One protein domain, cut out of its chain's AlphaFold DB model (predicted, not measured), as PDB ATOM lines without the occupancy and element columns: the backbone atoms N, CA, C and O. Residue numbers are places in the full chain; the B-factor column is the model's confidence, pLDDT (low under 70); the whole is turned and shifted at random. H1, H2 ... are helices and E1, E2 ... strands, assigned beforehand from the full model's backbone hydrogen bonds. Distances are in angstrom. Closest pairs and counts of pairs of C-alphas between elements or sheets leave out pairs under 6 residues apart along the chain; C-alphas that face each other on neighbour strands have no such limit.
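AT A GLANCE: This is residues 3 to 168 of the 170 residues of an uncharacterized protein of Absidia glauca (UniProt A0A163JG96). Picture a closed barrel of eight antiparallel strands, with two short helices packed outside its wall. H1 covers the part of the wall made by E8, E1 and E7, and H2 turns off H1 at a corner to lie farther out over E1. The thinnest part of the ring is E6, a strand of three residues between E5 and E7. The printed part has 166 residues, with eight named strands and two named helices in the order E1 E2 E3 E4 E5 E6 E7 H1 H2 E8, of mixed class, helices and strands. The whole is compact, with a radius of gyration of the C-alphas of 16.1 A and spans of 46 by 43 by 27 A.

HOW THE PARTS SIT: Begin with E1, residues 3 to 15, and its hairpin partner E2, residues 21 to 30, where N 10 and O 25 are 2.8 A apart, within hydrogen-bond range. On the other side of E2 look for E3, residues 36 to 44, with N 26 and O 39 at 2.8 A. Next round the ring is E4, residues 58 to 67, where N 38 and O 66 are 2.8 A apart. E5, residues 72 to 82, follows, with N 61 and O 79 at 2.8 A. E6, residues 90 to 92, stands at 114 degrees to E5 by their directions, and N 80 and O 91 are 2.8 A apart. E7, residues 105 to 116, is next, with N 109 and O 90 at 2.8 A; E1 to E7 are a meander, each strand the antiparallel neighbour of the one before. E8, residues 157 to 167, closes the barrel between E7 and E1: N 108 and O 164 are 2.8 A apart, and so are N 3 and O 165. Outside the barrel find H1, residues 117 to 127, on the sheet at a height of 8.1 A. It lies over E8, and only just over E1 and E7, with 3 of its C-alphas falling on each; it runs along the strands, at 8 degrees to E8 on the local plane. Its closest C-alphas to E8 are Ala 120 and Val 158, 5.3 A apart. H2, residues 129 to 138, is also on the sheet outside the barrel, at a height of 11.1 A, over E1 and only just not over E2, on which 2 of its C-alphas fall. H1 and H2 touch only at the corner, closest at the C-alphas of Glu 125 and Ile 132, 5.8 A, with a steep tilt of 61 degrees, opposite ways. In both helices every O i to N i+4 pair is within hydrogen-bond range.

IN THESE COORDINATES: Find C-alpha 3 at (207.536, 207.395, 170.275); from there E1 runs 30.2 A to C-alpha 15, and bends by 70 degrees at residue 6. E2 measures 25.5 A, E3 25.7 A, E4 27.9 A, E5 29.5 A and E6 7.1 A. E7 spans 30.7 A and bends by 70 degrees at residue 113. H1 begins at C-alpha 117, (210.541, 235.370, 179.249), and is 15.5 A long; H2 is 14.4 A. E8 runs 28.2 A to C-alpha 167 at (211.950, 204.979, 163.309), bending by 66 degrees at residue 161.

THE WHOLE: The C-alphas farthest apart are those of Gly 147 and Ser 168, 47.4 A. The printed part has no cut. Look for three long links: residues 45 to 57, 93 to 104 and 139 to 156. The mean pLDDT of the printed part is 78.3; it is under 70 at residues 13 to 14, 16 to 19, 47 to 55, 68 to 74, 95 to 103 and 135 to 154.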
ATOM      1  N   VAL A   3     207.756 206.568 169.086       87.69
ATOM      2  CA  VAL A   3     207.536 207.395 170.275       87.69
ATOM      3  C   VAL A   3     206.380 208.345 169.998       87.69
ATOM      4  O   VAL A   3     206.412 209.127 169.049       87.69
ATOM      5  N   LYS A   4     205.356 208.305 170.853       94.31
ATOM      6  CA  LYS A   4     204.231 209.241 170.801       94.31
ATOM      7  C   LYS A   4     203.935 209.765 172.191       94.31
ATOM      8  O   LYS A   4     203.558 209.003 173.079       94.31
ATOM      9  N   GLY A   5     204.051 211.071 172.381       95.25
ATOM     10  CA  GLY A   5     203.830 211.653 173.697       95.25
ATOM     11  C   GLY A   5     203.969 213.161 173.723       95.25
ATOM     12  O   GLY A   5     203.419 213.855 172.867       95.25
ATOM     13  N   TRP A   6     204.678 213.656 174.731       96.44
ATOM     14  CA  TRP A   6     204.802 215.083 175.012       96.44
ATOM     15  C   TRP A   6     206.248 215.517 174.943       96.44
ATOM     16  O   TRP A   6     207.145 214.753 175.291       96.44
ATOM     17  N   ALA A   7     206.471 216.758 174.543       95.94
ATOM     18  CA  ALA A   7     207.791 217.346 174.556       95.94
ATOM     19  C   ALA A   7     207.752 218.792 175.031       95.94
ATOM     20  O   ALA A   7     206.726 219.472 174.965       95.94
ATOM     21  N   HIS A   8     208.904 219.243 175.503       95.06
ATOM     22  CA  HIS A   8     209.179 220.652 175.727       95.06
ATOM     23  C   HIS A   8     210.487 221.013 175.042       95.06
ATOM     24  O   HIS A   8     211.448 220.251 175.152       95.06
ATOM     25  N   LEU A   9     210.505 222.143 174.340       94.69
ATOM     26  CA  LEU A   9     211.664 222.674 173.631       94.69
ATOM     27  C   LEU A   9     211.965 224.072 174.168       94.69
ATOM     28  O   LEU A   9     211.150 224.973 173.997       94.69
ATOM     29  N   CYS A  10     213.113 224.231 174.820       92.44
ATOM     30  CA  CYS A  10     213.715 225.510 175.178       92.44
ATOM     31  C   CYS A  10     214.541 226.004 173.994       92.44
ATOM     32  O   CYS A  10     215.546 225.375 173.652       92.44
ATOM     33  N   TYR A  11     214.138 227.114 173.387       88.44
ATOM     34  CA  TYR A  11     214.935 227.753 172.352       88.44
ATOM     35  C   TYR A  11     215.915 228.750 172.956       88.44
ATOM     36  O   TYR A  11     215.639 229.347 173.998       88.44
ATOM     37  N   LEU A  12     217.073 228.885 172.317       79.56
ATOM     38  CA  LEU A  12     218.232 229.528 172.911       79.56
ATOM     39  C   LEU A  12     218.740 230.690 172.060       79.56
ATOM     40  O   LEU A  12     218.845 230.526 170.841       79.56
ATOM     41  N   PRO A  13     219.090 231.822 172.699       69.31
ATOM     42  CA  PRO A  13     219.776 232.924 172.040       69.31
ATOM     43  C   PRO A  13     221.223 232.544 171.670       69.31
ATOM     44  O   PRO A  13     221.781 231.623 172.284       69.31
ATOM     45  N   PRO A  14     221.858 233.294 170.748       68.31
ATOM     46  CA  PRO A  14     221.350 234.489 170.067       68.31
ATOM     47  C   PRO A  14     220.293 234.202 168.993       68.31
ATOM     48  O   PRO A  14     220.151 233.084 168.494       68.31
ATOM     49  N   PHE A  15     219.557 235.261 168.665       71.69
ATOM     50  CA  PHE A  15     218.633 235.325 167.541       71.69
ATOM     51  C   PHE A  15     219.357 235.917 166.349       71.69
ATOM     52  O   PHE A  15     220.112 236.876 166.519       71.69
ATOM     53  N   ASP A  16     219.112 235.390 165.156       69.25
ATOM     54  CA  ASP A  16     219.483 236.137 163.960       69.25
ATOM     55  C   ASP A  16     218.488 237.281 163.685       69.25
ATOM     56  O   ASP A  16     217.424 237.392 164.305       69.25
ATOM     57  N   ASP A  17     218.825 238.128 162.711       66.25
ATOM     58  CA  ASP A  17     217.993 239.258 162.270       66.25
ATOM     59  C   ASP A  17     216.609 238.834 161.735       66.25
ATOM     60  O   ASP A  17     215.760 239.679 161.444       66.25
ATOM     61  N   GLN A  18     216.378 237.530 161.577       67.62
ATOM     62  CA  GLN A  18     215.151 236.933 161.063       67.62
ATOM     63  C   GLN A  18     214.350 236.218 162.170       67.62
ATOM     64  O   GLN A  18     213.336 235.580 161.879       67.62
ATOM     65  N   GLY A  19     214.774 236.340 163.435       66.25
ATOM     66  CA  GLY A  19     214.103 235.740 164.588       66.25
ATOM     67  C   GLY A  19     214.313 234.229 164.705       66.25
ATOM     68  O   GLY A  19     213.531 233.548 165.374       66.25
ATOM     69  N   ASN A  20     215.344 233.680 164.058       72.25
ATOM     70  CA  ASN A  20     215.705 232.280 164.217       72.25
ATOM     71  C   ASN A  20     216.541 232.094 165.473       72.25
ATOM     72  O   ASN A  20     217.488 232.828 165.737       72.25
ATOM     73  N   TYR A  21     216.216 231.043 166.211       78.06
ATOM     74  CA  TYR A  21     217.028 230.594 167.328       78.06
ATOM     75  C   TYR A  21     218.239 229.827 166.810       78.06
ATOM     76  O   TYR A  21     218.056 228.912 166.002       78.06
ATOM     77  N   GLU A  22     219.438 230.125 167.318       81.69
ATOM     78  CA  GLU A  22     220.662 229.379 166.977       81.69
ATOM     79  C   GLU A  22     220.524 227.889 167.324       81.69
ATOM     80  O   GLU A  22     220.985 226.998 166.606       81.69
ATOM     81  N   SER A  23     219.877 227.590 168.448       87.56
ATOM     82  CA  SER A  23     219.676 226.217 168.885       87.56
ATOM     83  C   SER A  23     218.453 226.069 169.775       87.56
ATOM     84  O   SER A  23     217.882 227.035 170.281       87.56
ATOM     85  N   PHE A  24     218.046 224.823 169.984       91.25
ATOM     86  CA  PHE A  24     217.075 224.477 171.006       91.25
ATOM     87  C   PHE A  24     217.463 223.174 171.695       91.25
ATOM     88  O   PHE A  24     218.130 222.307 171.124       91.25
ATOM     89  N   GLN A  25     217.020 223.014 172.936       92.44
ATOM     90  CA  GLN A  25     217.178 221.782 173.699       92.44
ATOM     91  C   GLN A  25     215.898 221.455 174.452       92.44
ATOM     92  O   GLN A  25     215.134 222.336 174.832       92.44
ATOM     93  N   GLY A  26     215.656 220.177 174.690       93.50
ATOM     94  CA  GLY A  26     214.392 219.743 175.243       93.50
ATOM     95  C   GLY A  26     214.400 218.309 175.713       93.50
ATOM     96  O   GLY A  26     215.418 217.613 175.674       93.50
ATOM     97  N   HIS A  27     213.217 217.861 176.111       93.56
ATOM     98  CA  HIS A  27     212.972 216.450 176.366       93.56
ATOM     99  C   HIS A  27     211.690 215.997 175.687       93.56
ATOM    100  O   HIS A  27     210.714 216.747 175.623       93.56
ATOM    101  N   VAL A  28     211.692 214.742 175.258       92.62
ATOM    102  CA  VAL A  28     210.525 213.998 174.792       92.62
ATOM    103  C   VAL A  28     210.189 212.943 175.837       92.62
ATOM    104  O   VAL A  28     211.066 212.216 176.291       92.62
ATOM    105  N   ILE A  29     208.920 212.841 176.211       92.81
ATOM    106  CA  ILE A  29     208.398 211.822 177.115       92.81
ATOM    107  C   ILE A  29     207.475 210.921 176.305       92.81
ATOM    108  O   ILE A  29     206.435 211.380 175.823       92.81
ATOM    109  N   ASP A  30     207.820 209.640 176.193       92.62
ATOM    110  CA  ASP A  30     206.946 208.660 175.557       92.62
ATOM    111  C   ASP A  30     205.675 208.451 176.393       92.62
ATOM    112  O   ASP A  30     205.711 208.149 177.591       92.62
ATOM    113  N   GLY A  31     204.521 208.594 175.747       92.94
ATOM    114  CA  GLY A  31     203.224 208.399 176.364       92.94
ATOM    115  C   GLY A  31     203.000 206.969 176.842       92.94
ATOM    116  O   GLY A  31     202.353 206.796 177.881       92.94
ATOM    117  N   ALA A  32     203.548 205.976 176.135       92.81
ATOM    118  CA  ALA A  32     203.352 204.563 176.435       92.81
ATOM    119  C   ALA A  32     204.309 204.061 177.526       92.81
ATOM    120  O   ALA A  32     203.859 203.566 178.558       92.81
ATOM    121  N   THR A  33     205.619 204.215 177.321       90.62
ATOM    122  CA  THR A  33     206.643 203.651 178.219       90.62
ATOM    123  C   THR A  33     207.049 204.576 179.362       90.62
ATOM    124  O   THR A  33     207.642 204.116 180.335       90.62
ATOM    125  N   LYS A  34     206.732 205.875 179.263       90.25
ATOM    126  CA  LYS A  34     207.223 206.940 180.159       90.25
ATOM    127  C   LYS A  34     208.742 207.135 180.130       90.25
ATOM    128  O   LYS A  34     209.275 207.820 181.002       90.25
ATOM    129  N   MET A  35     209.432 206.573 179.137       88.56
ATOM    130  CA  MET A  35     210.841 206.870 178.902       88.56
ATOM    131  C   MET A  35     211.024 208.330 178.485       88.56
ATOM    132  O   MET A  35     210.148 208.924 177.850       88.56
ATOM    133  N   VAL A  36     212.165 208.901 178.875       89.56
ATOM    134  CA  VAL A  36     212.525 210.290 178.589       89.56
ATOM    135  C   VAL A  36     213.732 210.310 177.664       89.56
ATOM    136  O   VAL A  36     214.792 209.787 178.006       89.56
ATOM    137  N   TYR A  37     213.571 210.960 176.520       88.69
ATOM    138  CA  TYR A  37     214.605 211.158 175.513       88.69
ATOM    139  C   TYR A  37     215.048 212.618 175.507       88.69
ATOM    140  O   TYR A  37     214.235 213.524 175.709       88.69
ATOM    141  N   GLY A  38     216.336 212.849 175.278       89.94
ATOM    142  CA  GLY A  38     216.884 214.179 175.059       89.94
ATOM    143  C   GLY A  38     216.707 214.581 173.607       89.94
ATOM    144  O   GLY A  38     216.884 213.762 172.708       89.94
ATOM    145  N   ILE A  39     216.366 215.842 173.375       91.38
ATOM    146  CA  ILE A  39     216.285 216.403 172.030       91.38
ATOM    147  C   ILE A  39     217.120 217.676 171.971       91.38
ATOM    148  O   ILE A  39     217.052 218.516 172.871       91.38
ATOM    149  N   LYS A  40     217.941 217.801 170.932       91.31
ATOM    150  CA  LYS A  40     218.741 218.996 170.660       91.31
ATOM    151  C   LYS A  40     218.664 219.328 169.181       91.31
ATOM    152  O   LYS A  40     218.739 218.421 168.359       91.31
ATOM    153  N   GLY A  41     218.528 220.601 168.852       90.81
ATOM    154  CA  GLY A  41     218.567 221.093 167.484       90.81
ATOM    155  C   GLY A  41     219.553 222.236 167.357       90.81
ATOM    156  O   GLY A  41     219.633 223.084 168.244       90.81
ATOM    157  N   HIS A  42     220.288 222.252 166.252       89.44
ATOM    158  CA  HIS A  42     221.175 223.349 165.882       89.44
ATOM    159  C   HIS A  42     220.759 223.883 164.525       89.44
ATOM    160  O   HIS A  42     220.532 223.088 163.609       89.44
ATOM    161  N   TRP A  43     220.629 225.201 164.425       88.62
ATOM    162  CA  TRP A  43     220.328 225.871 163.172       88.62
ATOM    163  C   TRP A  43     221.392 225.530 162.126       88.62
ATOM    164  O   TRP A  43     222.569 225.332 162.449       88.62
ATOM    165  N   MET A  44     220.961 225.405 160.878       85.12
ATOM    166  CA  MET A  44     221.843 225.155 159.750       85.12
ATOM    167  C   MET A  44     221.463 226.049 158.579       85.12
ATOM    168  O   MET A  44     220.286 226.221 158.275       85.12
ATOM    169  N   ASP A  45     222.489 226.559 157.908       77.50
ATOM    170  CA  ASP A  45     222.350 227.209 156.614       77.50
ATOM    171  C   ASP A  45     222.008 226.130 155.573       77.50
ATOM    172  O   ASP A  45     222.850 225.297 155.213       77.50
ATOM    173  N   TYR A  46     220.729 226.056 155.205       72.31
ATOM    174  CA  TYR A  46     220.182 225.070 154.281       72.31
ATOM    175  C   TYR A  46     219.213 225.758 153.333       72.31
ATOM    176  O   TYR A  46     218.111 226.140 153.724       72.31
ATOM    177  N   ASP A  47     219.631 225.874 152.079       65.88
ATOM    178  CA  ASP A  47     218.742 226.259 150.994       65.88
ATOM    179  C   ASP A  47     218.043 225.010 150.463       65.88
ATOM    180  O   ASP A  47     218.687 224.077 149.980       65.88
ATOM    181  N   ASP A  48     216.713 225.009 150.539       64.88
ATOM    182  CA  ASP A  48     215.875 224.008 149.890       64.88
ATOM    183  C   ASP A  48     215.888 224.262 148.368       64.88
ATOM    184  O   ASP A  48     215.304 225.248 147.903       64.88
ATOM    185  N   PRO A  49     216.536 223.392 147.569       60.72
ATOM    186  CA  PRO A  49     216.745 223.632 146.145       60.72
ATOM    187  C   PRO A  49     215.456 223.557 145.314       60.72
ATOM    188  O   PRO A  49     215.468 223.957 144.148       60.72
ATOM    189  N   GLU A  50     214.354 223.039 145.870       63.94
ATOM    190  CA  GLU A  50     213.068 222.932 145.174       63.94
ATOM    191  C   GLU A  50     212.076 224.038 145.569       63.94
ATOM    192  O   GLU A  50     210.998 224.153 144.968       63.94
ATOM    193  N   LYS A  51     212.418 224.895 146.542       60.69
ATOM    194  CA  LYS A  51     211.556 226.008 146.947       60.69
ATOM    195  C   LYS A  51     211.813 227.260 146.123       60.69
ATOM    196  O   LYS A  51     212.813 227.947 146.266       60.69
ATOM    197  N   ASN A  52     210.828 227.584 145.288       53.00
ATOM    198  CA  ASN A  52     210.709 228.885 144.634       53.00
ATOM    199  C   ASN A  52     210.455 230.002 145.666       53.00
ATOM    200  O   ASN A  52     209.762 229.768 146.657       53.00
ATOM    201  N   ASP A  53     210.881 231.227 145.337       53.94
ATOM    202  CA  ASP A  53     210.775 232.505 146.083       53.94
ATOM    203  C   ASP A  53     209.358 232.924 146.566       53.94
ATOM    204  O   ASP A  53     209.142 234.055 146.994       53.94
ATOM    205  N   CYS A  54     208.350 232.059 146.446       58.81
ATOM    206  CA  CYS A  54     206.946 232.319 146.774       58.81
ATOM    207  C   CYS A  54     206.425 231.507 147.974       58.81
ATOM    208  O   CYS A  54     205.225 231.552 148.238       58.81
ATOM    209  N   MET A  55     207.273 230.730 148.656       64.94
ATOM    210  CA  MET A  55     206.892 229.980 149.859       64.94
ATOM    211  C   MET A  55     207.317 230.716 151.129       64.94
ATOM    212  O   MET A  55     208.323 231.423 151.127       64.94
ATOM    213  N   ASP A  56     206.553 230.533 152.210       70.50
ATOM    214  CA  ASP A  56     206.860 231.148 153.499       70.50
ATOM    215  C   ASP A  56     208.253 230.715 153.984       70.50
ATOM    216  O   ASP A  56     208.588 229.521 153.904       70.50
ATOM    217  N   PRO A  57     209.066 231.662 154.487       80.81
ATOM    218  CA  PRO A  57     210.442 231.400 154.876       80.81
ATOM    219  C   PRO A  57     210.507 230.317 155.964       80.81
ATOM    220  O   PRO A  57     209.648 230.241 156.848       80.81
ATOM    221  N   GLN A  58     211.507 229.440 155.875       85.38
ATOM    222  CA  GLN A  58     211.692 228.313 156.788       85.38
ATOM    223  C   GLN A  58     213.077 228.359 157.420       85.38
ATOM    224  O   GLN A  58     214.067 228.609 156.740       85.38
ATOM    225  N   ALA A  59     213.134 228.032 158.704       87.38
ATOM    226  CA  ALA A  59     214.369 227.755 159.412       87.38
ATOM    227  C   ALA A  59     214.624 226.250 159.406       87.38
ATOM    228  O   ALA A  59     213.715 225.463 159.695       87.38
ATOM    229  N   PHE A  60     215.863 225.853 159.132       89.00
ATOM    230  CA  PHE A  60     216.279 224.456 159.129       89.00
ATOM    231  C   PHE A  60     217.189 224.165 160.314       89.00
ATOM    232  O   PHE A  60     218.038 224.971 160.694       89.00
ATOM    233  N   TYR A  61     217.013 222.984 160.896       89.88
ATOM    234  CA  TYR A  61     217.782 222.530 162.041       89.88
ATOM    235  C   TYR A  61     218.266 221.103 161.829       89.88
ATOM    236  O   TYR A  61     217.510 220.224 161.410       89.88
ATOM    237  N   ARG A  62     219.505 220.836 162.239       89.88
ATOM    238  CA  ARG A  62     219.974 219.474 162.475       89.88
ATOM    239  C   ARG A  62     219.544 219.039 163.867       89.88
ATOM    240  O   ARG A  62     220.090 219.504 164.869       89.88
ATOM    241  N   LEU A  63     218.573 218.137 163.917       90.06
ATOM    242  CA  LEU A  63     218.065 217.538 165.138       90.06
ATOM    243  C   LEU A  63     218.900 216.324 165.536       90.06
ATOM    244  O   LEU A  63     219.300 215.537 164.684       90.06
ATOM    245  N   ILE A  64     219.116 216.143 166.835       87.88
ATOM    246  CA  ILE A  64     219.674 214.938 167.446       87.88
ATOM    247  C   ILE A  64     218.715 214.482 168.544       87.88
ATOM    248  O   ILE A  64     218.395 215.250 169.458       87.88
ATOM    249  N   LEU A  65     218.295 213.219 168.471       84.81
ATOM    250  CA  LEU A  65     217.560 212.541 169.536       84.81
ATOM    251  C   LEU A  65     218.524 211.622 170.295       84.81
ATOM    252  O   LEU A  65     219.240 210.823 169.687       84.81
ATOM    253  N   SER A  66     218.557 211.727 171.619       83.88
ATOM    254  CA  SER A  66     219.416 210.920 172.484       83.88
ATOM    255  C   SER A  66     218.600 210.128 173.500       83.88
ATOM    256  O   SER A  66     217.623 210.615 174.072       83.88
ATOM    257  N   ASP A  67     219.019 208.890 173.747       76.56
ATOM    258  CA  ASP A  67     218.483 208.090 174.843       76.56
ATOM    259  C   ASP A  67     219.338 208.330 176.092       76.56
ATOM    260  O   ASP A  67     220.500 207.911 176.160       76.56
ATOM    261  N   TYR A  68     218.769 208.998 177.099       66.81
ATOM    262  CA  TYR A  68     219.462 209.247 178.365       66.81
ATOM    263  C   TYR A  68     219.833 207.958 179.105       66.81
ATOM    264  O   TYR A  68     220.803 207.957 179.864       66.81
ATOM    265  N   SER A  69     219.089 206.869 178.893       60.78
ATOM    266  CA  SER A  69     219.350 205.585 179.542       60.78
ATOM    267  C   SER A  69     220.548 204.850 178.935       60.78
ATOM    268  O   SER A  69     221.252 204.138 179.651       60.78
ATOM    269  N   ALA A  70     220.819 205.068 177.645       57.75
ATOM    270  CA  ALA A  70     221.859 204.364 176.897       57.75
ATOM    271  C   ALA A  70     223.101 205.219 176.577       57.75
ATOM    272  O   ALA A  70     224.070 204.679 176.051       57.75
ATOM    273  N   GLN A  71     223.084 206.530 176.867       55.16
ATOM    274  CA  GLN A  71     224.143 207.502 176.515       55.16
ATOM    275  C   GLN A  71     224.554 207.488 175.030       55.16
ATOM    276  O   GLN A  71     225.643 207.934 174.674       55.16
ATOM    277  N   ASN A  72     223.673 207.010 174.152       57.50
ATOM    278  CA  ASN A  72     223.915 206.930 172.720       57.50
ATOM    279  C   ASN A  72     223.034 207.944 171.987       57.50
ATOM    280  O   ASN A  72     221.852 208.115 172.305       57.50
ATOM    281  N   ASN A  73     223.610 208.592 170.974       61.09
ATOM    282  CA  ASN A  73     222.811 209.290 169.973       61.09
ATOM    283  C   ASN A  73     222.001 208.233 169.226       61.09
ATOM    284  O   ASN A  73     222.575 207.277 168.705       61.09
ATOM    285  N   ILE A  74     220.683 208.402 169.194       63.91
ATOM    286  CA  ILE A  74     219.796 207.477 168.495       63.91
ATOM    287  C   ILE A  74     220.030 207.689 166.998       63.91
ATOM    288  O   ILE A  74     220.558 206.808 166.314       63.91
ATOM    289  N   ARG A  75     219.737 208.904 166.519       72.12
ATOM    290  CA  ARG A  75     219.891 209.356 165.129       72.12
ATOM    291  C   ARG A  75     219.926 210.891 165.067       72.12
ATOM    292  O   ARG A  75     219.521 211.558 166.024       72.12
ATOM    293  N   SER A  76     220.412 211.434 163.953       79.12
ATOM    294  CA  SER A  76     220.186 212.832 163.566       79.12
ATOM    295  C   SER A  76     219.177 212.902 162.420       79.12
ATOM    296  O   SER A  76     218.943 211.875 161.800       79.12
ATOM    297  N   LEU A  77     218.559 214.054 162.174       85.00
ATOM    298  CA  LEU A  77     217.677 214.295 161.019       85.00
ATOM    299  C   LEU A  77     217.556 215.799 160.754       85.00
ATOM    300  O   LEU A  77     217.793 216.600 161.667       85.00
ATOM    301  N   VAL A  78     217.217 216.192 159.525       87.00
ATOM    302  CA  VAL A  78     216.934 217.597 159.207       87.00
ATOM    303  C   VAL A  78     215.456 217.872 159.461       87.00
ATOM    304  O   VAL A  78     214.574 217.192 158.940       87.00
ATOM    305  N   ILE A  79     215.180 218.873 160.292       89.31
ATOM    306  CA  ILE A  79     213.827 219.390 160.501       89.31
ATOM    307  C   ILE A  79     213.731 220.822 160.010       89.31
ATOM    308  O   ILE A  79     214.711 221.568 160.018       89.31
ATOM    309  N   ARG A  80     212.511 221.219 159.677       89.19
ATOM    310  CA  ARG A  80     212.155 222.588 159.333       89.19
ATOM    311  C   ARG A  80     211.119 223.156 160.292       89.19
ATOM    312  O   ARG A  80     210.356 222.412 160.913       89.19
ATOM    313  N   ARG A  81     211.093 224.481 160.373       89.50
ATOM    314  CA  ARG A  81     210.123 225.283 161.117       89.50
ATOM    315  C   ARG A  81     209.767 226.518 160.294       89.50
ATOM    316  O   ARG A  81     210.660 227.183 159.776       89.50
ATOM    317  N   GLU A  82     208.486 226.865 160.241       88.06
ATOM    318  CA  GLU A  82     208.038 228.135 159.662       88.06
ATOM    319  C   GLU A  82     208.613 229.319 160.450       88.06
ATOM    320  O   GLU A  82     208.520 229.376 161.681       88.06
ATOM    321  N   MET A  83     209.225 230.265 159.742       82.75
ATOM    322  CA  MET A  83     209.787 231.464 160.359       82.75
ATOM    323  C   MET A  83     208.685 232.448 160.752       82.75
ATOM    324  O   MET A  83     207.606 232.463 160.166       82.75
ATOM    325  N   ASN A  84     208.966 233.308 161.734       81.00
ATOM    326  CA  ASN A  84     208.025 234.314 162.258       81.00
ATOM    327  C   ASN A  84     206.749 233.745 162.912       81.00
ATOM    328  O   ASN A  84     205.782 234.477 163.126       81.00
ATOM    329  N   ASN A  85     206.741 232.456 163.255       87.12
ATOM    330  CA  ASN A  85     205.636 231.806 163.949       87.12
ATOM    331  C   ASN A  85     206.162 231.007 165.154       87.12
ATOM    332  O   ASN A  85     206.670 229.891 165.031       87.12
ATOM    333  N   ASP A  86     206.045 231.569 166.358       86.62
ATOM    334  CA  ASP A  86     206.520 230.945 167.609       86.62
ATOM    335  C   ASP A  86     205.811 229.636 167.954       86.62
ATOM    336  O   ASP A  86     206.377 228.785 168.637       86.62
ATOM    337  N   MET A  87     204.622 229.426 167.394       90.94
ATOM    338  CA  MET A  87     203.836 228.201 167.527       90.94
ATOM    339  C   MET A  87     203.977 227.269 166.313       90.94
ATOM    340  O   MET A  87     203.214 226.312 166.189       90.94
ATOM    341  N   ALA A  88     204.930 227.532 165.414       90.62
ATOM    342  CA  ALA A  88     205.177 226.685 164.257       90.62
ATOM    343  C   ALA A  88     205.574 225.265 164.668       90.62
ATOM    344  O   ALA A  88     206.359 225.048 165.597       90.62
ATOM    345  N   ASN A  89     205.069 224.297 163.910       93.31
ATOM    346  CA  ASN A  89     205.491 222.912 164.041       93.31
ATOM    347  C   ASN A  89     206.978 222.776 163.699       93.31
ATOM    348  O   ASN A  89     207.498 223.505 162.852       93.31
ATOM    349  N   LEU A  90     207.630 221.790 164.315       93.06
ATOM    350  CA  LEU A  90     208.873 221.254 163.773       93.06
ATOM    351  C   LEU A  90     208.593 219.902 163.144       93.06
ATOM    352  O   LEU A  90     208.055 219.012 163.800       93.06
ATOM    353  N   GLU A  91     208.984 219.737 161.894       92.88
ATOM    354  CA  GLU A  91     208.768 218.498 161.157       92.88
ATOM    355  C   GLU A  91     209.995 218.132 160.333       92.88
ATOM    356  O   GLU A  91     210.741 219.015 159.913       92.88
ATOM    357  N   THR A  92     210.206 216.834 160.119       90.06
ATOM    358  CA  THR A  92     211.220 216.340 159.182       90.06
ATOM    359  C   THR A  92     211.040 217.007 157.825       90.06
ATOM    360  O   THR A  92     209.920 217.082 157.309       90.06
ATOM    361  N   ASP A  93     212.138 217.491 157.252       84.62
ATOM    362  CA  ASP A  93     212.094 218.049 155.911       84.62
ATOM    363  C   ASP A  93     211.816 216.929 154.883       84.62
ATOM    364  O   ASP A  93     212.511 215.915 154.874       84.62
ATOM    365  N   PRO A  94     210.790 217.051 154.018       72.94
ATOM    366  CA  PRO A  94     210.448 216.028 153.031       72.94
ATOM    367  C   PRO A  94     211.523 215.843 151.954       72.94
ATOM    368  O   PRO A  94     211.496 214.833 151.252       72.94
ATOM    369  N   LEU A  95     212.428 216.814 151.809       67.00
ATOM    370  CA  LEU A  95     213.570 216.779 150.906       67.00
ATOM    371  C   LEU A  95     214.869 216.491 151.656       67.00
ATOM    372  O   LEU A  95     215.940 216.692 151.081       67.00
ATOM    373  N   ASP A  96     214.791 215.959 152.887       62.88
ATOM    374  CA  ASP A  96     215.913 215.320 153.575       62.88
ATOM    375  C   ASP A  96     216.327 214.053 152.803       62.88
ATOM    376  O   ASP A  96     216.104 212.908 153.188       62.88
ATOM    377  N   GLY A  97     216.909 214.280 151.629       48.69
ATOM    378  CA  GLY A  97     217.590 213.325 150.780       48.69
ATOM    379  C   GLY A  97     219.055 213.219 151.178       48.69
ATOM    380  O   GLY A  97     219.911 213.051 150.306       48.69
ATOM    381  N   ALA A  98     219.369 213.366 152.473       47.62
ATOM    382  CA  ALA A  98     220.716 213.155 152.968       47.62
ATOM    383  C   ALA A  98     221.217 211.779 152.482       47.62
ATOM    384  O   ALA A  98     220.556 210.762 152.706       47.62
ATOM    385  N   PRO A  99     222.383 211.708 151.812       44.91
ATOM    386  CA  PRO A  99     222.863 210.491 151.154       44.91
ATOM    387  C   PRO A  99     223.246 209.330 152.095       44.91
ATOM    388  O   PRO A  99     223.899 208.391 151.649       44.91
ATOM    389  N   PHE A 100     222.868 209.348 153.374       44.09
ATOM    390  CA  PHE A 100     223.254 208.327 154.348       44.09
ATOM    391  C   PHE A 100     222.162 208.106 155.422       44.09
ATOM    392  O   PHE A 100     221.825 209.020 156.167       44.09
ATOM    393  N   ASP A 101     221.665 206.864 155.523       49.81
ATOM    394  CA  ASP A 101     221.076 206.216 156.716       49.81
ATOM    395  C   ASP A 101     219.738 206.708 157.336       49.81
ATOM    396  O   ASP A 101     219.439 206.305 158.462       49.81
ATOM    397  N   GLN A 102     218.908 207.538 156.678       57.72
ATOM    398  CA  GLN A 102     217.778 208.212 157.376       57.72
ATOM    399  C   GLN A 102     216.385 208.167 156.710       57.72
ATOM    400  O   GLN A 102     215.449 208.738 157.258       57.72
ATOM    401  N   ALA A 103     216.197 207.437 155.601       58.09
ATOM    402  CA  ALA A 103     214.920 207.394 154.857       58.09
ATOM    403  C   ALA A 103     213.702 206.875 155.661       58.09
ATOM    404  O   ALA A 103     212.558 207.103 155.273       58.09
ATOM    405  N   ASP A 104     213.953 206.197 156.780       73.56
ATOM    406  CA  ASP A 104     212.957 205.508 157.602       73.56
ATOM    407  C   ASP A 104     212.568 206.291 158.873       73.56
ATOM    408  O   ASP A 104     211.809 205.772 159.702       73.56
ATOM    409  N   LEU A 105     213.100 207.513 159.039       79.44
ATOM    410  CA  LEU A 105     212.903 208.368 160.209       79.44
ATOM    411  C   LEU A 105     211.920 209.501 159.920       79.44
ATOM    412  O   LEU A 105     212.067 210.247 158.956       79.44
ATOM    413  N   SER A 106     210.960 209.701 160.818       87.25
ATOM    414  CA  SER A 106     210.098 210.881 160.798       87.25
ATOM    415  C   SER A 106     209.948 211.477 162.188       87.25
ATOM    416  O   SER A 106     209.871 210.774 163.195       87.25
ATOM    417  N   PHE A 107     209.909 212.800 162.239       91.25
ATOM    418  CA  PHE A 107     209.717 213.583 163.443       91.25
ATOM    419  C   PHE A 107     208.670 214.655 163.173       91.25
ATOM    420  O   PHE A 107     208.722 215.353 162.161       91.25
ATOM    421  N   ARG A 108     207.731 214.809 164.103       94.88
ATOM    422  CA  ARG A 108     206.773 215.909 164.119       94.88
ATOM    423  C   ARG A 108     206.519 216.339 165.550       94.88
ATOM    424  O   ARG A 108     206.071 215.542 166.373       94.88
ATOM    425  N   PHE A 109     206.768 217.607 165.824       96.31
ATOM    426  CA  PHE A 109     206.423 218.278 167.062       96.31
ATOM    427  C   PHE A 109     205.404 219.376 166.783       96.31
ATOM    428  O   PHE A 109     205.629 220.242 165.939       96.31
ATOM    429  N   GLU A 110     204.299 219.335 167.520       97.06
ATOM    430  CA  GLU A 110     203.210 220.304 167.433       97.06
ATOM    431  C   GLU A 110     203.111 221.077 168.751       97.06
ATOM    432  O   GLU A 110     202.693 220.495 169.766       97.06
ATOM    433  N   PRO A 111     203.495 222.366 168.775       95.50
ATOM    434  CA  PRO A 111     203.303 223.217 169.938       95.50
ATOM    435  C   PRO A 111     201.820 223.331 170.300       95.50
ATOM    436  O   PRO A 111     200.966 223.648 169.477       95.50
ATOM    437  N   THR A 112     201.511 223.108 171.572       96.38
ATOM    438  CA  THR A 112     200.165 223.288 172.142       96.38
ATOM    439  C   THR A 112     200.078 224.485 173.080       96.38
ATOM    440  O   THR A 112     198.994 225.019 173.305       96.38
ATOM    441  N   SER A 113     201.213 224.925 173.626       95.75
ATOM    442  CA  SER A 113     201.300 226.125 174.450       95.75
ATOM    443  C   SER A 113     202.708 226.704 174.445       95.75
ATOM    444  O   SER A 113     203.682 225.955 174.358       95.75
ATOM    445  N   LEU A 114     202.777 228.015 174.654       94.62
ATOM    446  CA  LEU A 114     204.000 228.803 174.689       94.62
ATOM    447  C   LEU A 114     204.253 229.345 176.099       94.62
ATOM    448  O   LEU A 114     203.331 229.854 176.745       94.62
ATOM    449  N   LEU A 115     205.500 229.283 176.557       92.81
ATOM    450  CA  LEU A 115     205.995 230.104 177.660       92.81
ATOM    451  C   LEU A 115     207.016 231.093 177.101       92.81
ATOM    452  O   LEU A 115     207.806 230.728 176.233       92.81
ATOM    453  N   VAL A 116     207.009 232.309 177.640       89.94
ATOM    454  CA  VAL A 116     207.928 233.390 177.262       89.94
ATOM    455  C   VAL A 116     208.623 233.962 178.497       89.94
ATOM    456  O   VAL A 116     208.103 233.836 179.617       89.94
ATOM    457  N   ASP A 117     209.782 234.576 178.280       85.50
ATOM    458  CA  ASP A 117     210.541 235.370 179.249       85.50
ATOM    459  C   ASP A 117     210.777 234.623 180.572       85.50
ATOM    460  O   ASP A 117     211.193 233.464 180.589       85.50
ATOM    461  N   GLU A 118     210.459 235.248 181.707       85.69
ATOM    462  CA  GLU A 118     210.685 234.702 183.043       85.69
ATOM    463  C   GLU A 118     210.084 233.298 183.223       85.69
ATOM    464  O   GLU A 118     210.704 232.428 183.836       85.69
ATOM    465  N   LYS A 119     208.897 233.032 182.658       90.50
ATOM    466  CA  LYS A 119     208.271 231.702 182.758       90.50
ATOM    467  C   LYS A 119     209.031 230.658 181.950       90.50
ATOM    468  O   LYS A 119     209.162 229.522 182.404       90.50
ATOM    469  N   ALA A 120     209.506 231.032 180.765       89.62
ATOM    470  CA  ALA A 120     210.336 230.176 179.930       89.62
ATOM    471  C   ALA A 120     211.680 229.894 180.614       89.62
ATOM    472  O   ALA A 120     212.056 228.730 180.753       89.62
ATOM    473  N   TYR A 121     212.333 230.925 181.151       87.31
ATOM    474  CA  TYR A 121     213.572 230.787 181.914       87.31
ATOM    475  C   TYR A 121     213.407 229.842 183.112       87.31
ATOM    476  O   TYR A 121     214.145 228.865 183.233       87.31
ATOM    477  N   GLN A 122     212.399 230.068 183.964       89.19
ATOM    478  CA  GLN A 122     212.124 229.216 185.132       89.19
ATOM    479  C   GLN A 122     211.848 227.761 184.728       89.19
ATOM    480  O   GLN A 122     212.249 226.819 185.419       89.19
ATOM    481  N   HIS A 123     211.169 227.554 183.597       92.75
ATOM    482  CA  HIS A 123     210.934 226.220 183.055       92.75
ATOM    483  C   HIS A 123     212.246 225.556 182.616       92.75
ATOM    484  O   HIS A 123     212.512 224.415 183.004       92.75
ATOM    485  N   CYS A 124     213.098 226.264 181.874       89.12
ATOM    486  CA  CYS A 124     214.395 225.744 181.444       89.12
ATOM    487  C   CYS A 124     215.347 225.506 182.629       89.12
ATOM    488  O   CYS A 124     216.020 224.479 182.659       89.12
ATOM    489  N   GLU A 125     215.347 226.358 183.657       88.75
ATOM    490  CA  GLU A 125     216.113 226.152 184.896       88.75
ATOM    491  C   GLU A 125     215.700 224.872 185.621       88.75
ATOM    492  O   GLU A 125     216.545 224.105 186.089       88.75
ATOM    493  N   LYS A 126     214.396 224.595 185.661       91.31
ATOM    494  CA  LYS A 126     213.860 223.408 186.319       91.31
ATOM    495  C   LYS A 126     214.184 222.116 185.572       91.31
ATOM    496  O   LYS A 126     214.514 221.117 186.211       91.31
ATOM    497  N   TYR A 127     214.025 222.101 184.248       88.94
ATOM    498  CA  TYR A 127     214.047 220.857 183.471       88.94
ATOM    499  C   TYR A 127     215.312 220.654 182.640       88.94
ATOM    500  O   TYR A 127     215.603 219.525 182.258       88.94
ATOM    501  N   ILE A 128     216.079 221.710 182.375       87.25
ATOM    502  CA  ILE A 128     217.355 221.652 181.655       87.25
ATOM    503  C   ILE A 128     218.414 222.486 182.408       87.25
ATOM    504  O   ILE A 128     219.017 223.398 181.849       87.25
ATOM    505  N   PRO A 129     218.706 222.190 183.690       85.00
ATOM    506  CA  PRO A 129     219.576 223.034 184.518       85.00
ATOM    507  C   PRO A 129     221.012 223.149 183.989       85.00
ATOM    508  O   PRO A 129     221.687 224.142 184.248       85.00
ATOM    509  N   ALA A 130     221.499 222.141 183.257       80.56
ATOM    510  CA  ALA A 130     222.810 222.197 182.610       80.56
ATOM    511  C   ALA A 130     222.879 223.332 181.578       80.56
ATOM    512  O   ALA A 130     223.863 224.061 181.544       80.56
ATOM    513  N   LEU A 131     221.795 223.537 180.827       76.44
ATOM    514  CA  LEU A 131     221.700 224.578 179.815       76.44
ATOM    515  C   LEU A 131     221.772 225.979 180.424       76.44
ATOM    516  O   LEU A 131     222.502 226.831 179.930       76.44
ATOM    517  N   ILE A 132     221.073 226.198 181.540       78.44
ATOM    518  CA  ILE A 132     221.140 227.473 182.265       78.44
ATOM    519  C   ILE A 132     222.555 227.739 182.783       78.44
ATOM    520  O   ILE A 132     223.042 228.862 182.691       78.44
ATOM    521  N   ARG A 133     223.253 226.712 183.280       78.19
ATOM    522  CA  ARG A 133     224.646 226.859 183.731       78.19
ATOM    523  C   ARG A 133     225.595 227.189 182.584       78.19
ATOM    524  O   ARG A 133     226.464 228.031 182.768       78.19
ATOM    525  N   GLU A 134     225.443 226.537 181.435       72.50
ATOM    526  CA  GLU A 134     226.245 226.809 180.236       72.50
ATOM    527  C   GLU A 134     226.029 228.246 179.749       72.50
ATOM    528  O   GLU A 134     226.999 228.968 179.529       72.50
ATOM    529  N   GLN A 135     224.774 228.700 179.696       68.94
ATOM    530  CA  GLN A 135     224.443 230.082 179.350       68.94
ATOM    531  C   GLN A 135     225.044 231.079 180.353       68.94
ATOM    532  O   GLN A 135     225.693 232.037 179.943       68.94
ATOM    533  N   GLN A 136     224.947 230.817 181.660       68.56
ATOM    534  CA  GLN A 136     225.568 231.654 182.699       68.56
ATOM    535  C   GLN A 136     227.107 231.678 182.627       68.56
ATOM    536  O   GLN A 136     227.717 232.697 182.942       68.56
ATOM    537  N   GLN A 137     227.747 230.576 182.223       63.53
ATOM    538  CA  GLN A 137     229.206 230.482 182.078       63.53
ATOM    539  C   GLN A 137     229.720 231.127 180.784       63.53
ATOM    540  O   GLN A 137     230.817 231.681 180.785       63.53
ATOM    541  N   GLY A 138     228.938 231.084 179.701       55.53
ATOM    542  CA  GLY A 138     229.220 231.821 178.465       55.53
ATOM    543  C   GLY A 138     229.008 233.332 178.612       55.53
ATOM    544  O   GLY A 138     229.728 234.116 178.001       55.53
ATOM    545  N   HIS A 139     228.089 233.748 179.488       51.44
ATOM    546  CA  HIS A 139     227.701 235.143 179.717       51.44
ATOM    547  C   HIS A 139     228.402 235.799 180.921       51.44
ATOM    548  O   HIS A 139     227.787 236.596 181.629       51.44
ATOM    549  N   ILE A 140     229.696 235.543 181.161       42.84
ATOM    550  CA  ILE A 140     230.445 236.183 182.271       42.84
ATOM    551  C   ILE A 140     230.486 237.728 182.179       42.84
ATOM    552  O   ILE A 140     230.829 238.384 183.158       42.84
ATOM    553  N   GLU A 141     230.022 238.348 181.091       43.81
ATOM    554  CA  GLU A 141     229.785 239.802 181.061       43.81
ATOM    555  C   GLU A 141     228.351 240.216 180.733       43.81
ATOM    556  O   GLU A 141     228.103 241.405 180.555       43.81
ATOM    557  N   GLY A 142     227.404 239.270 180.692       45.75
ATOM    558  CA  GLY A 142     225.997 239.547 180.426       45.75
ATOM    559  C   GLY A 142     225.810 240.428 179.204       45.75
ATOM    560  O   GLY A 142     224.996 241.324 179.287       45.75
ATOM    561  N   ARG A 143     226.597 240.263 178.135       44.50
ATOM    562  CA  ARG A 143     226.549 241.120 176.950       44.50
ATOM    563  C   ARG A 143     226.291 240.307 175.689       44.50
ATOM    564  O   ARG A 143     226.933 239.276 175.516       44.50
ATOM    565  N   ASP A 144     225.367 240.764 174.847       53.16
ATOM    566  CA  ASP A 144     225.124 240.190 173.519       53.16
ATOM    567  C   ASP A 144     226.306 240.471 172.569       53.16
ATOM    568  O   ASP A 144     227.298 241.113 172.938       53.16
ATOM    569  N   THR A 145     226.203 239.999 171.327       46.47
ATOM    570  CA  THR A 145     227.192 240.234 170.259       46.47
ATOM    571  C   THR A 145     227.423 241.718 169.948       46.47
ATOM    572  O   THR A 145     228.468 242.059 169.394       46.47
ATOM    573  N   ASP A 146     226.508 242.597 170.370       52.88
ATOM    574  CA  ASP A 146     226.568 244.053 170.224       52.88
ATOM    575  C   ASP A 146     227.024 244.774 171.510       52.88
ATOM    576  O   ASP A 146     227.116 246.007 171.553       52.88
ATOM    577  N   GLY A 147     227.335 244.036 172.578       52.69
ATOM    578  CA  GLY A 147     227.786 244.587 173.852       52.69
ATOM    579  C   GLY A 147     226.672 245.088 174.784       52.69
ATOM    580  O   GLY A 147     226.981 245.813 175.738       52.69
ATOM    581  N   ARG A 148     225.397 244.748 174.551       51.38
ATOM    582  CA  ARG A 148     224.254 245.143 175.398       51.38
ATOM    583  C   ARG A 148     223.998 244.151 176.512       51.38
ATOM    584  O   ARG A 148     224.080 242.953 176.293       51.38
ATOM    585  N   MET A 149     223.615 244.663 177.682       50.19
ATOM    586  CA  MET A 149     223.305 243.828 178.840       50.19
ATOM    587  C   MET A 149     222.145 242.855 178.542       50.19
ATOM    588  O   MET A 149     221.018 243.313 178.381       50.19
ATOM    589  N   VAL A 150     222.399 241.547 178.500       52.84
ATOM    590  CA  VAL A 150     221.385 240.493 178.358       52.84
ATOM    591  C   VAL A 150     220.798 240.216 179.734       52.84
ATOM    592  O   VAL A 150     221.474 239.692 180.626       52.84
ATOM    593  N   ASN A 151     219.529 240.563 179.929       57.50
ATOM    594  CA  ASN A 151     218.776 240.048 181.061       57.50
ATOM    595  C   ASN A 151     218.531 238.563 180.818       57.50
ATOM    596  O   ASN A 151     217.791 238.189 179.917       57.50
ATOM    597  N   LEU A 152     219.087 237.708 181.675       57.97
ATOM    598  CA  LEU A 152     218.895 236.255 181.615       57.97
ATOM    599  C   LEU A 152     217.422 235.806 181.755       57.97
ATOM    600  O   LEU A 152     217.181 234.609 181.757       57.97
ATOM    601  N   GLY A 153     216.450 236.716 181.877       56.25
ATOM    602  CA  GLY A 153     215.011 236.429 181.905       56.25
ATOM    603  C   GLY A 153     214.209 237.029 180.746       56.25
ATOM    604  O   GLY A 153     212.993 236.876 180.747       56.25
ATOM    605  N   GLU A 154     214.850 237.705 179.793       62.88
ATOM    606  CA  GLU A 154     214.203 238.272 178.601       62.88
ATOM    607  C   GLU A 154     214.551 237.412 177.377       62.88
ATOM    608  O   GLU A 154     215.583 236.738 177.360       62.88
ATOM    609  N   ASP A 155     213.644 237.369 176.401       75.12
ATOM    610  CA  ASP A 155     213.781 236.643 175.131       75.12
ATOM    611  C   ASP A 155     213.827 235.105 175.251       75.12
ATOM    612  O   ASP A 155     214.127 234.391 174.303       75.12
ATOM    613  N   TRP A 156     213.474 234.517 176.392       81.44
ATOM    614  CA  TRP A 156     213.368 233.057 176.479       81.44
ATOM    615  C   TRP A 156     212.073 232.555 175.847       81.44
ATOM    616  O   TRP A 156     210.996 233.076 176.130       81.44
ATOM    617  N   LEU A 157     212.160 231.473 175.072       88.06
ATOM    618  CA  LEU A 157     210.997 230.803 174.494       88.06
ATOM    619  C   LEU A 157     210.987 229.321 174.853       88.06
ATOM    620  O   LEU A 157     211.969 228.608 174.635       88.06
ATOM    621  N   VAL A 158     209.846 228.836 175.349       91.62
ATOM    622  CA  VAL A 158     209.597 227.400 175.498       91.62
ATOM    623  C   VAL A 158     208.313 227.005 174.797       91.62
ATOM    624  O   VAL A 158     207.229 227.450 175.177       91.62
ATOM    625  N   ASN A 159     208.428 226.072 173.854       94.69
ATOM    626  CA  ASN A 159     207.279 225.369 173.305       94.69
ATOM    627  C   ASN A 159     207.000 224.098 174.098       94.69
ATOM    628  O   ASN A 159     207.882 223.260 174.284       94.69
ATOM    629  N   LEU A 160     205.750 223.922 174.518       95.38
ATOM    630  CA  LEU A 160     205.238 222.673 175.077       95.38
ATOM    631  C   LEU A 160     204.256 222.076 174.079       95.38
ATOM    632  O   LEU A 160     203.332 222.756 173.626       95.38
ATOM    633  N   GLY A 161     204.420 220.805 173.750       96.38
ATOM    634  CA  GLY A 161     203.667 220.227 172.651       96.38
ATOM    635  C   GLY A 161     203.590 218.718 172.667       96.38
ATOM    636  O   GLY A 161     204.088 218.041 173.572       96.38
ATOM    637  N   THR A 162     202.940 218.199 171.637       96.44
ATOM    638  CA  THR A 162     202.911 216.766 171.361       96.44
ATOM    639  C   THR A 162     203.968 216.411 170.340       96.44
ATOM    640  O   THR A 162     204.288 217.213 169.467       96.44
ATOM    641  N   VAL A 163     204.499 215.201 170.444       94.81
ATOM    642  CA  VAL A 163     205.532 214.710 169.540       94.81
ATOM    643  C   VAL A 163     205.190 213.322 169.036       94.81
ATOM    644  O   VAL A 163     204.688 212.474 169.782       94.81
ATOM    645  N   VAL A 164     205.482 213.112 167.760       93.56
ATOM    646  CA  VAL A 164     205.522 211.814 167.104       93.56
ATOM    647  C   VAL A 164     206.913 211.662 166.508       93.56
ATOM    648  O   VAL A 164     207.350 212.503 165.726       93.56
ATOM    649  N   PHE A 165     207.604 210.601 166.898       89.06
ATOM    650  CA  PHE A 165     208.853 210.174 166.290       89.06
ATOM    651  C   PHE A 165     208.700 208.718 165.866       89.06
ATOM    652  O   PHE A 165     208.341 207.871 166.687       89.06
ATOM    653  N   ASP A 166     208.935 208.441 164.593       88.19
ATOM    654  CA  ASP A 166     208.869 207.101 164.029       88.19
ATOM    655  C   ASP A 166     210.225 206.744 163.429       88.19
ATOM    656  O   ASP A 166     210.758 207.490 162.611       88.19
ATOM    657  N   ASP A 167     210.768 205.617 163.864       79.00
ATOM    658  CA  ASP A 167     211.950 204.979 163.309       79.00
ATOM    659  C   ASP A 167     211.539 203.593 162.828       79.00
ATOM    660  O   ASP A 167     211.493 202.633 163.604       79.00
ATOM    661  N   SER A 168     211.217 203.486 161.545       72.75
ATOM    662  CA  SER A 168     210.753 202.227 160.957       72.75
ATOM    663  C   SER A 168     211.877 201.207 160.716       72.75
ATOM    664  O   SER A 168     211.592 200.061 160.367       72.75
TER     665      SER A 168